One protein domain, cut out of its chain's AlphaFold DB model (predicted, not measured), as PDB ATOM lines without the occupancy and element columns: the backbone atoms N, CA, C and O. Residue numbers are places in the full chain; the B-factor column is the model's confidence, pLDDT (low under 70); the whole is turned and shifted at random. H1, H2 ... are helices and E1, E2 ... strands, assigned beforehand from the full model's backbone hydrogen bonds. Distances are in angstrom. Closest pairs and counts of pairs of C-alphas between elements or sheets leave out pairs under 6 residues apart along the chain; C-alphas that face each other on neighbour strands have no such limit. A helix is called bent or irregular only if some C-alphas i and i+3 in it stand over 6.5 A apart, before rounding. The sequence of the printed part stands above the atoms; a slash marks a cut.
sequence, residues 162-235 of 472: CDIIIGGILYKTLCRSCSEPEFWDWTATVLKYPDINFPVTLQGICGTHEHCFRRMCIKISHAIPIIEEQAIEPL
ATOM      1  N   CYS A 162     136.120 118.388 186.234       88.31
ATOM      2  CA  CYS A 162     135.218 119.509 185.986       88.31
ATOM      3  C   CYS A 162     135.134 119.832 184.488       88.31
ATOM      4  O   CYS A 162     136.157 120.172 183.889       88.31
ATOM      5  N   ASP A 163     133.934 119.823 183.910       91.88
ATOM      6  CA  ASP A 163     133.693 120.385 182.575       91.88
ATOM      7  C   ASP A 163     133.561 121.900 182.689       91.88
ATOM      8  O   ASP A 163     132.545 122.410 183.155       91.88
ATOM      9  N   ILE A 164     134.607 122.625 182.303       92.00
ATOM     10  CA  ILE A 164     134.617 124.084 182.344       92.00
ATOM     11  C   ILE A 164     133.954 124.616 181.077       92.00
ATOM     12  O   ILE A 164     134.443 124.384 179.970       92.00
ATOM     13  N   ILE A 165     132.852 125.342 181.244       92.44
ATOM     14  CA  ILE A 165     132.061 125.951 180.172       92.44
ATOM     15  C   ILE A 165     132.219 127.465 180.264       92.44
ATOM     16  O   ILE A 165     131.845 128.036 181.282       92.44
ATOM     17  N   ILE A 166     132.742 128.118 179.226       91.62
ATOM     18  CA  ILE A 166     132.923 129.579 179.166       91.62
ATOM     19  C   ILE A 166     132.023 130.118 178.057       91.62
ATOM     20  O   ILE A 166     132.077 129.622 176.931       91.62
ATOM     21  N   GLY A 167     131.161 131.089 178.368       87.56
ATOM     22  CA  GLY A 167     130.231 131.655 177.380       87.56
ATOM     23  C   GLY A 167     129.286 130.620 176.748       87.56
ATOM     24  O   GLY A 167     128.935 130.734 175.579       87.56
ATOM     25  N   GLY A 168     128.924 129.567 177.488       86.88
ATOM     26  CA  GLY A 168     128.088 128.465 176.990       86.88
ATOM     27  C   GLY A 168     128.824 127.420 176.140       86.88
ATOM     28  O   GLY A 168     128.211 126.435 175.734       86.88
ATOM     29  N   ILE A 169     130.128 127.583 175.904       87.88
ATOM     30  CA  ILE A 169     130.948 126.650 175.121       87.88
ATOM     31  C   ILE A 169     131.824 125.827 176.066       87.88
ATOM     32  O   ILE A 169     132.492 126.376 176.944       87.88
ATOM     33  N   LEU A 170     131.847 124.504 175.878       89.25
ATOM     34  CA  LEU A 170     132.780 123.631 176.590       89.25
ATOM     35  C   LEU A 170     134.215 124.033 176.233       89.25
ATOM     36  O   LEU A 170     134.656 123.849 175.101       89.25
ATOM     37  N   TYR A 171     134.938 124.562 177.214       91.19
ATOM     38  CA  TYR A 171     136.342 124.904 177.070       91.19
ATOM     39  C   TYR A 171     137.200 123.647 177.225       91.19
ATOM     40  O   TYR A 171     137.860 123.231 176.272       91.19
ATOM     41  N   LYS A 172     137.189 123.040 178.422       93.00
ATOM     42  CA  LYS A 172     137.927 121.807 178.736       93.00
ATOM     43  C   LYS A 172     137.330 121.066 179.930       93.00
ATOM     44  O   LYS A 172     136.899 121.689 180.894       93.00
ATOM     45  N   THR A 173     137.455 119.748 179.923       93.19
ATOM     46  CA  THR A 173     137.324 118.868 181.084       93.19
ATOM     47  C   THR A 173     138.663 118.784 181.812       93.19
ATOM     48  O   THR A 173     139.636 118.250 181.276       93.19
ATOM     49  N   LEU A 174     138.752 119.302 183.035       92.81
ATOM     50  CA  LEU A 174     139.994 119.355 183.813       92.81
ATOM     51  C   LEU A 174     139.818 118.699 185.177       92.81
ATOM     52  O   LEU A 174     138.793 118.882 185.822       92.81
ATOM     53  N   CYS A 175     140.836 117.982 185.657       90.88
ATOM     54  CA  CYS A 175     140.861 117.602 187.064       90.88
ATOM     55  C   CYS A 175     141.138 118.822 187.947       90.88
ATOM     56  O   CYS A 175     141.736 119.795 187.484       90.88
ATOM     57  N   ARG A 176     140.775 118.746 189.231       86.88
ATOM     58  CA  ARG A 176     140.989 119.835 190.201       86.88
ATOM     59  C   ARG A 176     142.424 120.385 190.205       86.88
ATOM     60  O   ARG A 176     142.618 121.591 190.102       86.88
ATOM     61  N   SER A 177     143.424 119.503 190.242       88.75
ATOM     62  CA  SER A 177     144.841 119.900 190.248       88.75
ATOM     63  C   SER A 177     145.283 120.590 188.956       88.75
ATOM     64  O   SER A 177     146.230 121.368 188.967       88.75
ATOM     65  N   CYS A 178     144.606 120.327 187.834       90.81
ATOM     66  CA  CYS A 178     144.857 121.012 186.567       90.81
ATOM     67  C   CYS A 178     144.023 122.286 186.399       90.81
ATOM     68  O   CYS A 178     144.455 123.172 185.668       90.81
ATOM     69  N   SER A 179     142.850 122.388 187.028       90.38
ATOM     70  CA  SER A 179     142.012 123.586 186.940       90.38
ATOM     71  C   SER A 179     142.532 124.720 187.818       90.38
ATOM     72  O   SER A 179     142.544 125.855 187.365       90.38
ATOM     73  N   GLU A 180     142.995 124.428 189.038       88.31
ATOM     74  CA  GLU A 180     143.501 125.438 189.987       88.31
ATOM     75  C   GLU A 180     144.605 126.358 189.415       88.31
ATOM     76  O   GLU A 180     144.511 127.569 189.603       88.31
ATOM     77  N   PRO A 181     145.620 125.863 188.676       87.19
ATOM     78  CA  PRO A 181     146.629 126.734 188.071       87.19
ATOM     79  C   PRO A 181     146.175 127.431 186.777       87.19
ATOM     80  O   PRO A 181     146.896 128.299 186.294       87.19
ATOM     81  N   GLU A 182     145.037 127.056 186.179       89.06
ATOM     82  CA  GLU A 182     144.514 127.688 184.951       89.06
ATOM     83  C   GLU A 182     143.370 128.681 185.230       89.06
ATOM     84  O   GLU A 182     143.125 129.585 184.422       89.06
ATOM     85  N   PHE A 183     142.678 128.533 186.363       92.44
ATOM     86  CA  PHE A 183     141.449 129.249 186.685       92.44
ATOM     87  C   PHE A 183     141.464 129.811 188.102       92.44
ATOM     88  O   PHE A 183     141.820 129.127 189.058       92.44
ATOM     89  N   TRP A 184     140.988 131.044 188.240       92.75
ATOM     90  CA  TRP A 184     140.646 131.631 189.532       92.75
ATOM     91  C   TRP A 184     139.152 131.514 189.805       92.75
ATOM     92  O   TRP A 184     138.346 131.412 188.882       92.75
ATOM     93  N   ASP A 185     138.780 131.556 191.083       93.25
ATOM     94  CA  ASP A 185     137.386 131.702 191.493       93.25
ATOM     95  C   ASP A 185     136.880 133.095 191.088       93.25
ATOM     96  O   ASP A 185     137.512 134.112 191.391       93.25
ATOM     97  N   TRP A 186     135.766 133.142 190.357       94.44
ATOM     98  CA  TRP A 186     135.211 134.380 189.804       94.44
ATOM     99  C   TRP A 186     134.795 135.337 190.917       94.44
ATOM    100  O   TRP A 186     135.180 136.502 190.899       94.44
ATOM    101  N   THR A 187     134.047 134.845 191.907       92.81
ATOM    102  CA  THR A 187     133.525 135.662 193.006       92.81
ATOM    103  C   THR A 187     134.667 136.249 193.823       92.81
ATOM    104  O   THR A 187     134.682 137.451 194.082       92.81
ATOM    105  N   ALA A 188     135.666 135.433 194.165       92.56
ATOM    106  CA  ALA A 188     136.860 135.904 194.858       92.56
ATOM    107  C   ALA A 188     137.651 136.920 194.017       92.56
ATOM    108  O   ALA A 188     138.170 137.889 194.568       92.56
ATOM    109  N   THR A 189     137.729 136.732 192.695       91.81
ATOM    110  CA  THR A 189     138.420 137.668 191.792       91.81
ATOM    111  C   THR A 189     137.702 139.016 191.728       91.81
ATOM    112  O   THR A 189     138.351 140.045 191.903       91.81
ATOM    113  N   VAL A 190     136.378 139.029 191.553       92.75
ATOM    114  CA  VAL A 190     135.566 140.260 191.529       92.75
ATOM    115  C   VAL A 190     135.620 140.980 192.879       92.75
ATOM    116  O   VAL A 190     135.805 142.190 192.916       92.75
ATOM    117  N   LEU A 191     135.540 140.251 193.998       92.19
ATOM    118  CA  LEU A 191     135.671 140.849 195.334       92.19
ATOM    119  C   LEU A 191     137.062 141.440 195.582       92.19
ATOM    120  O   LEU A 191     137.190 142.447 196.274       92.19
ATOM    121  N   LYS A 192     138.109 140.813 195.038       90.50
ATOM    122  CA  LYS A 192     139.487 141.302 195.150       90.50
ATOM    123  C   LYS A 192     139.725 142.565 194.317       90.50
ATOM    124  O   LYS A 192     140.569 143.372 194.700       90.50
ATOM    125  N   TYR A 193     139.005 142.728 193.209       88.62
ATOM    126  CA  TYR A 193     139.144 143.852 192.285       88.62
ATOM    127  C   TYR A 193     137.775 144.490 191.984       88.62
ATOM    128  O   TYR A 193     137.280 144.368 190.862       88.62
ATOM    129  N   PRO A 194     137.151 145.158 192.973       91.88
ATOM    130  CA  PRO A 194     135.781 145.661 192.850       91.88
ATOM    131  C   PRO A 194     135.629 146.767 191.796       91.88
ATOM    132  O   PRO A 194     134.540 146.940 191.256       91.88
ATOM    133  N   ASP A 195     136.712 147.484 191.485       90.00
ATOM    134  CA  ASP A 195     136.724 148.583 190.512       90.00
ATOM    135  C   ASP A 195     136.889 148.104 189.056       90.00
ATOM    136  O   ASP A 195     136.773 148.895 188.123       90.00
ATOM    137  N   ILE A 196     137.165 146.811 188.846       92.06
ATOM    138  CA  ILE A 196     137.391 146.230 187.518       92.06
ATOM    139  C   ILE A 196     136.104 145.584 187.025       92.06
ATOM    140  O   ILE A 196     135.566 144.662 187.645       92.06
ATOM    141  N   ASN A 197     135.642 146.007 185.852       92.81
ATOM    142  CA  ASN A 197     134.467 145.415 185.232       92.81
ATOM    143  C   ASN A 197     134.873 144.217 184.364       92.81
ATOM    144  O   ASN A 197     135.157 144.355 183.172       92.81
ATOM    145  N   PHE A 198     134.908 143.024 184.965       92.62
ATOM    146  CA  PHE A 198     135.148 141.785 184.226       92.62
ATOM    147  C   PHE A 198     133.937 141.434 183.344       92.62
ATOM    148  O   PHE A 198     132.839 141.230 183.869       92.62
ATOM    149  N   PRO A 199     134.111 141.271 182.017       93.81
ATOM    150  CA  PRO A 199     133.033 140.842 181.138       93.81
ATOM    151  C   PRO A 199     132.468 139.487 181.568       93.81
ATOM    152  O   PRO A 199     133.200 138.500 181.666       93.81
ATOM    153  N   VAL A 200     131.147 139.413 181.753       91.81
ATOM    154  CA  VAL A 200     130.440 138.171 182.131       91.81
ATOM    155  C   VAL A 200     130.668 137.051 181.106       91.81
ATOM    156  O   VAL A 200     130.624 135.874 181.445       91.81
ATOM    157  N   THR A 201     131.000 137.388 179.857       92.75
ATOM    158  CA  THR A 201     131.369 136.421 178.808       92.75
ATOM    159  C   THR A 201     132.627 135.608 179.132       92.75
ATOM    160  O   THR A 201     132.796 134.518 178.587       92.75
ATOM    161  N   LEU A 202     133.496 136.093 180.028       92.00
ATOM    162  CA  LEU A 202     134.692 135.379 180.490       92.00
ATOM    163  C   LEU A 202     134.422 134.456 181.679       92.00
ATOM    164  O   LEU A 202     135.317 133.713 182.095       92.00
ATOM    165  N   GLN A 203     133.206 134.500 182.222       94.62
ATOM    166  CA  GLN A 203     132.792 133.638 183.309       94.62
ATOM    167  C   GLN A 203     132.695 132.192 182.819       94.62
ATOM    168  O   GLN A 203     131.947 131.851 181.899       94.62
ATOM    169  N   GLY A 204     133.480 131.335 183.459       93.56
ATOM    170  CA  GLY A 204     133.426 129.893 183.335       93.56
ATOM    171  C   GLY A 204     132.545 129.278 184.416       93.56
ATOM    172  O   GLY A 204     132.559 129.721 185.562       93.56
ATOM    173  N   ILE A 205     131.814 128.219 184.087       92.56
ATOM    174  CA  ILE A 205     131.019 127.435 185.038       92.56
ATOM    175  C   ILE A 205     131.458 125.977 184.941       92.56
ATOM    176  O   ILE A 205     131.664 125.460 183.844       92.56
ATOM    177  N   CYS A 206     131.588 125.299 186.081       88.94
ATOM    178  CA  CYS A 206     131.733 123.847 186.097       88.94
ATOM    179  C   CYS A 206     130.368 123.174 185.872       88.94
ATOM    180  O   CYS A 206     129.461 123.323 186.694       88.94
ATOM    181  N   GLY A 207     130.226 122.441 184.764       79.75
ATOM    182  CA  GLY A 207     128.958 121.853 184.325       79.75
ATOM    183  C   GLY A 207     128.621 120.474 184.905       79.75
ATOM    184  O   GLY A 207     127.454 120.098 184.902       79.75
ATOM    185  N   THR A 208     129.603 119.713 185.399       78.44
ATOM    186  CA  THR A 208     129.424 118.266 185.659       78.44
ATOM    187  C   THR A 208     129.585 117.811 187.100       78.44
ATOM    188  O   THR A 208     129.145 116.716 187.440       78.44
ATOM    189  N   HIS A 209     130.198 118.610 187.965       75.88
ATOM    190  CA  HIS A 209     130.477 118.186 189.332       75.88
ATOM    191  C   HIS A 209     129.605 118.868 190.349       75.88
ATOM    192  O   HIS A 209     129.704 120.076 190.479       75.88
ATOM    193  N   GLU A 210     128.917 118.099 191.182       69.81
ATOM    194  CA  GLU A 210     128.067 118.603 192.263       69.81
ATOM    195  C   GLU A 210     128.813 119.522 193.255       69.81
ATOM    196  O   GLU A 210     128.349 120.616 193.557       69.81
ATOM    197  N   HIS A 211     130.031 119.158 193.677       70.25
ATOM    198  CA  HIS A 211     130.840 119.979 194.599       70.25
ATOM    199  C   HIS A 211     131.440 121.244 193.970       70.25
ATOM    200  O   HIS A 211     131.813 122.176 194.683       70.25
ATOM    201  N   CYS A 212     131.567 121.280 192.645       72.81
ATOM    202  CA  CYS A 212     131.989 122.471 191.908       72.81
ATOM    203  C   CYS A 212     130.807 123.151 191.214       72.81
ATOM    204  O   CYS A 212     130.994 124.173 190.552       72.81
ATOM    205  N   PHE A 213     129.605 122.591 191.352       63.22
ATOM    206  CA  PHE A 213     128.415 123.029 190.656       63.22
ATOM    207  C   PHE A 213     128.150 124.440 191.142       63.22
ATOM    208  O   PHE A 213     128.056 124.682 192.346       63.22
ATOM    209  N   ARG A 214     128.075 125.382 190.199       67.06
ATOM    210  CA  ARG A 214     127.903 126.824 190.449       67.06
ATOM    211  C   ARG A 214     129.123 127.580 190.981       67.06
ATOM    212  O   ARG A 214     129.005 128.787 191.177       67.06
ATOM    213  N   ARG A 215     130.293 126.953 191.158       83.31
ATOM    214  CA  ARG A 215     131.526 127.740 191.305       83.31
ATOM    215  C   ARG A 215     131.861 128.361 189.959       83.31
ATOM    216  O   ARG A 215     132.255 127.678 189.015       83.31
ATOM    217  N   MET A 216     131.630 129.662 189.887       92.25
ATOM    218  CA  MET A 216     132.022 130.486 188.763       92.25
ATOM    219  C   MET A 216     133.541 130.648 188.807       92.25
ATOM    220  O   MET A 216     134.128 130.841 189.870       92.25
ATOM    221  N   CYS A 217     134.188 130.569 187.658       94.50
ATOM    222  CA  CYS A 217     135.626 130.731 187.530       94.50
ATOM    223  C   CYS A 217     135.959 131.706 186.404       94.50
ATOM    224  O   CYS A 217     135.122 132.001 185.556       94.50
ATOM    225  N   ILE A 218     137.179 132.222 186.394       94.19
ATOM    226  CA  ILE A 218     137.725 133.007 185.289       94.19
ATOM    227  C   ILE A 218     139.079 132.424 184.917       94.19
ATOM    228  O   ILE A 218     139.884 132.079 185.784       94.19
ATOM    229  N   LYS A 219     139.340 132.283 183.619       92.88
ATOM    230  CA  LYS A 219     140.650 131.829 183.156       92.88
ATOM    231  C   LYS A 219     141.687 132.906 183.468       92.88
ATOM    232  O   LYS A 219     141.516 134.057 183.068       92.88
ATOM    233  N   ILE A 220     142.783 132.523 184.119       88.19
ATOM    234  CA  ILE A 220     143.814 133.464 184.591       88.19
ATOM    235  C   ILE A 220     144.360 134.310 183.438       88.19
ATOM    236  O   ILE A 220     144.436 135.531 183.537       88.19
ATOM    237  N   SER A 221     144.656 133.677 182.300       85.88
ATOM    238  CA  SER A 221     145.175 134.375 181.120       85.88
ATOM    239  C   SER A 221     144.186 135.358 180.481       85.88
ATOM    240  O   SER A 221     144.606 136.156 179.657       85.88
ATOM    241  N   HIS A 222     142.887 135.278 180.794       88.44
ATOM    242  CA  HIS A 222     141.888 136.255 180.342       88.44
ATOM    243  C   HIS A 222     141.682 137.367 181.378       88.44
ATOM    244  O   HIS A 222     141.420 138.505 181.007       88.44
ATOM    245  N   ALA A 223     141.819 137.052 182.670       88.38
ATOM    246  CA  ALA A 223     141.700 138.030 183.748       88.38
ATOM    247  C   ALA A 223     142.885 139.008 183.782       88.38
ATOM    248  O   ALA A 223     142.679 140.199 183.989       88.38
ATOM    249  N   ILE A 224     144.114 138.510 183.579       85.56
ATOM    250  CA  ILE A 224     145.342 139.312 183.709       85.56
ATOM    251  C   ILE A 224     145.332 140.557 182.810       85.56
ATOM    252  O   ILE A 224     145.492 141.637 183.368       85.56
ATOM    253  N   PRO A 225     145.083 140.469 181.487       82.62
ATOM    254  CA  PRO A 225     145.115 141.654 180.629       82.62
ATOM    255  C   PRO A 225     144.103 142.725 181.046       82.62
ATOM    256  O   PRO A 225     144.412 143.906 181.010       82.62
ATOM    257  N   ILE A 226     142.917 142.319 181.510       89.06
ATOM    258  CA  ILE A 226     141.872 143.242 181.979       89.06
ATOM    259  C   ILE A 226     142.309 143.933 183.267       89.06
ATOM    260  O   ILE A 226     142.090 145.130 183.437       89.06
ATOM    261  N   ILE A 227     142.947 143.186 184.171       85.00
ATOM    262  CA  ILE A 227     143.505 143.757 185.396       85.00
ATOM    263  C   ILE A 227     144.613 144.756 185.057       85.00
ATOM    264  O   ILE A 227     144.648 145.850 185.617       85.00
ATOM    265  N   GLU A 228     145.493 144.391 184.130       81.56
ATOM    266  CA  GLU A 228     146.576 145.249 183.658       81.56
ATOM    267  C   GLU A 228     146.075 146.489 182.910       81.56
ATOM    268  O   GLU A 228     146.729 147.518 182.966       81.56
ATOM    269  N   GLU A 229     144.927 146.425 182.240       84.06
ATOM    270  CA  GLU A 229     144.353 147.563 181.516       84.06
ATOM    271  C   GLU A 229     143.540 148.499 182.425       84.06
ATOM    272  O   GLU A 229     143.601 149.716 182.263       84.06
ATOM    273  N   GLN A 230     142.767 147.948 183.370       83.00
ATOM    274  CA  GLN A 230     141.778 148.715 184.143       83.00
ATOM    275  C   GLN A 230     142.224 149.068 185.566       83.00
ATOM    276  O   GLN A 230     141.866 150.134 186.059       83.00
ATOM    277  N   ALA A 231     142.973 148.198 186.254       73.12
ATOM    278  CA  ALA A 231     143.465 148.500 187.608       73.12
ATOM    279  C   ALA A 231     144.834 149.169 187.607       73.12
ATOM    280  O   ALA A 231     145.177 149.883 188.552       73.12
ATOM    281  N   ILE A 232     145.623 148.943 186.561       60.78
ATOM    282  CA  ILE A 232     146.817 149.736 186.321       60.78
ATOM    283  C   ILE A 232     146.349 150.887 185.440       60.78
ATOM    284  O   ILE A 232     146.407 150.806 184.218       60.78
ATOM    285  N   GLU A 233     145.867 151.967 186.064       51.59
ATOM    286  CA  GLU A 233     145.862 153.272 185.398       51.59
ATOM    287  C   GLU A 233     147.230 153.386 184.701       51.59
ATOM    288  O   GLU A 233     148.245 153.142 185.367       51.59
ATOM    289  N   PRO A 234     147.298 153.578 183.374       44.00
ATOM    290  CA  PRO A 234     148.513 153.306 182.620       44.00
ATOM    291  C   PRO A 234     149.545 154.398 182.896       44.00
ATOM    292  O   PRO A 234     149.737 155.246 182.044       44.00
ATOM    293  N   LEU A 235     150.165 154.437 184.082       44.34
ATOM    294  CA  LEU A 235     151.190 155.392 184.504       44.34
ATOM    295  C   LEU A 235     151.715 155.039 185.918       44.34
ATOM    296  O   LEU A 235     150.958 154.796 186.847       44.34
TER     297      LEU A 235
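Overview. This is residues 162 to 235 of the 472 residues of an uncharacterized protein of Dactylellina haptotyla (strain CBS 200.50) (UniProt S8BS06). A small sheet of five strands, strongly twisted and curled like part of a barrel, fills one end of an elongated domain, and two helices, H2 and H3, run away from it toward the other end without meeting. H3 only grazes the sheet and, with residues 231 to 235 after it, reaches the far end, while the short helix H1 lies at the sheet's other end, after E2. The printed part has 74 residues, with three named helices and five named strands in the order E1 E2 H1 E3 H2 E4 E5 H3; the class is mixed, helices and strands. The sheet's order is E2 E1 E4 E5 E3, all antiparallel. The whole is compact, with a radius of gyration of the C-alphas of 12.7 A and spans of 42 by 21 by 18 A.

Along the chain. The sheet holds E2, residues 169 to 175, 18.0 A long; E1, residues 162 to 166, 12.4 A; E4, residues 203 to 206, 10.2 A; E5, residues 216 to 219, 10.4 A; and E3, residues 183 to 185, 6.8 A. E1 begins at C-alpha 162 (135.218, 119.509, 185.986). H1 is residues 176 to 179, 5.1 A, and H2 is residues 186 to 192, 9.7 A. H3, residues 220 to 230, measures 15.4 A and ends at C-alpha 230 (141.778, 148.715, 184.143); it is neither bent nor irregular, but only just: C-alphas 222 and 225 are 6.3 A apart.

Arrangement. E2 and E3 are the edge strands. E1 and E2 form a hairpin, with N 164 and O 172 within hydrogen-bond range at 2.8 A. E1 is antiparallel to E4, with N 205 and O 165 at 2.8 A. E4 and E5 form a second hairpin, their directions at 118 degrees, with N 204 and O 217 at 2.7 A. E5 is antiparallel to E3, with N 184 and O 218 at 2.9 A. E3, H2 and E4 make a split strand-helix-strand unit, two strands of one sheet with a helix between them along the chain and E5 between them in the sheet, and its crossover is right-handed. H2 is on the sheet at a height of 7.0 A, over none of the strands; the closest C-alphas of H2 and E5 are those of Trp 186 and Cys 217, 4.3 A. H1 and H3 only graze the sheet, H3 with residues 220 to 223. H2 and H3 are apart. Every O i to N i+4 pair is within hydrogen-bond range in H2, 5 of 7 are in H3, and H1 is too short for such a pair.

Size, cuts and confidence. The two C-alphas farthest apart, those of Glu 210 and Leu 235, are 44.1 A from each other. The printed part has no cut and no long link. Mean pLDDT of the printed part is 85.9, and residues 210, 213 to 214 and 232 to 235 are under 70.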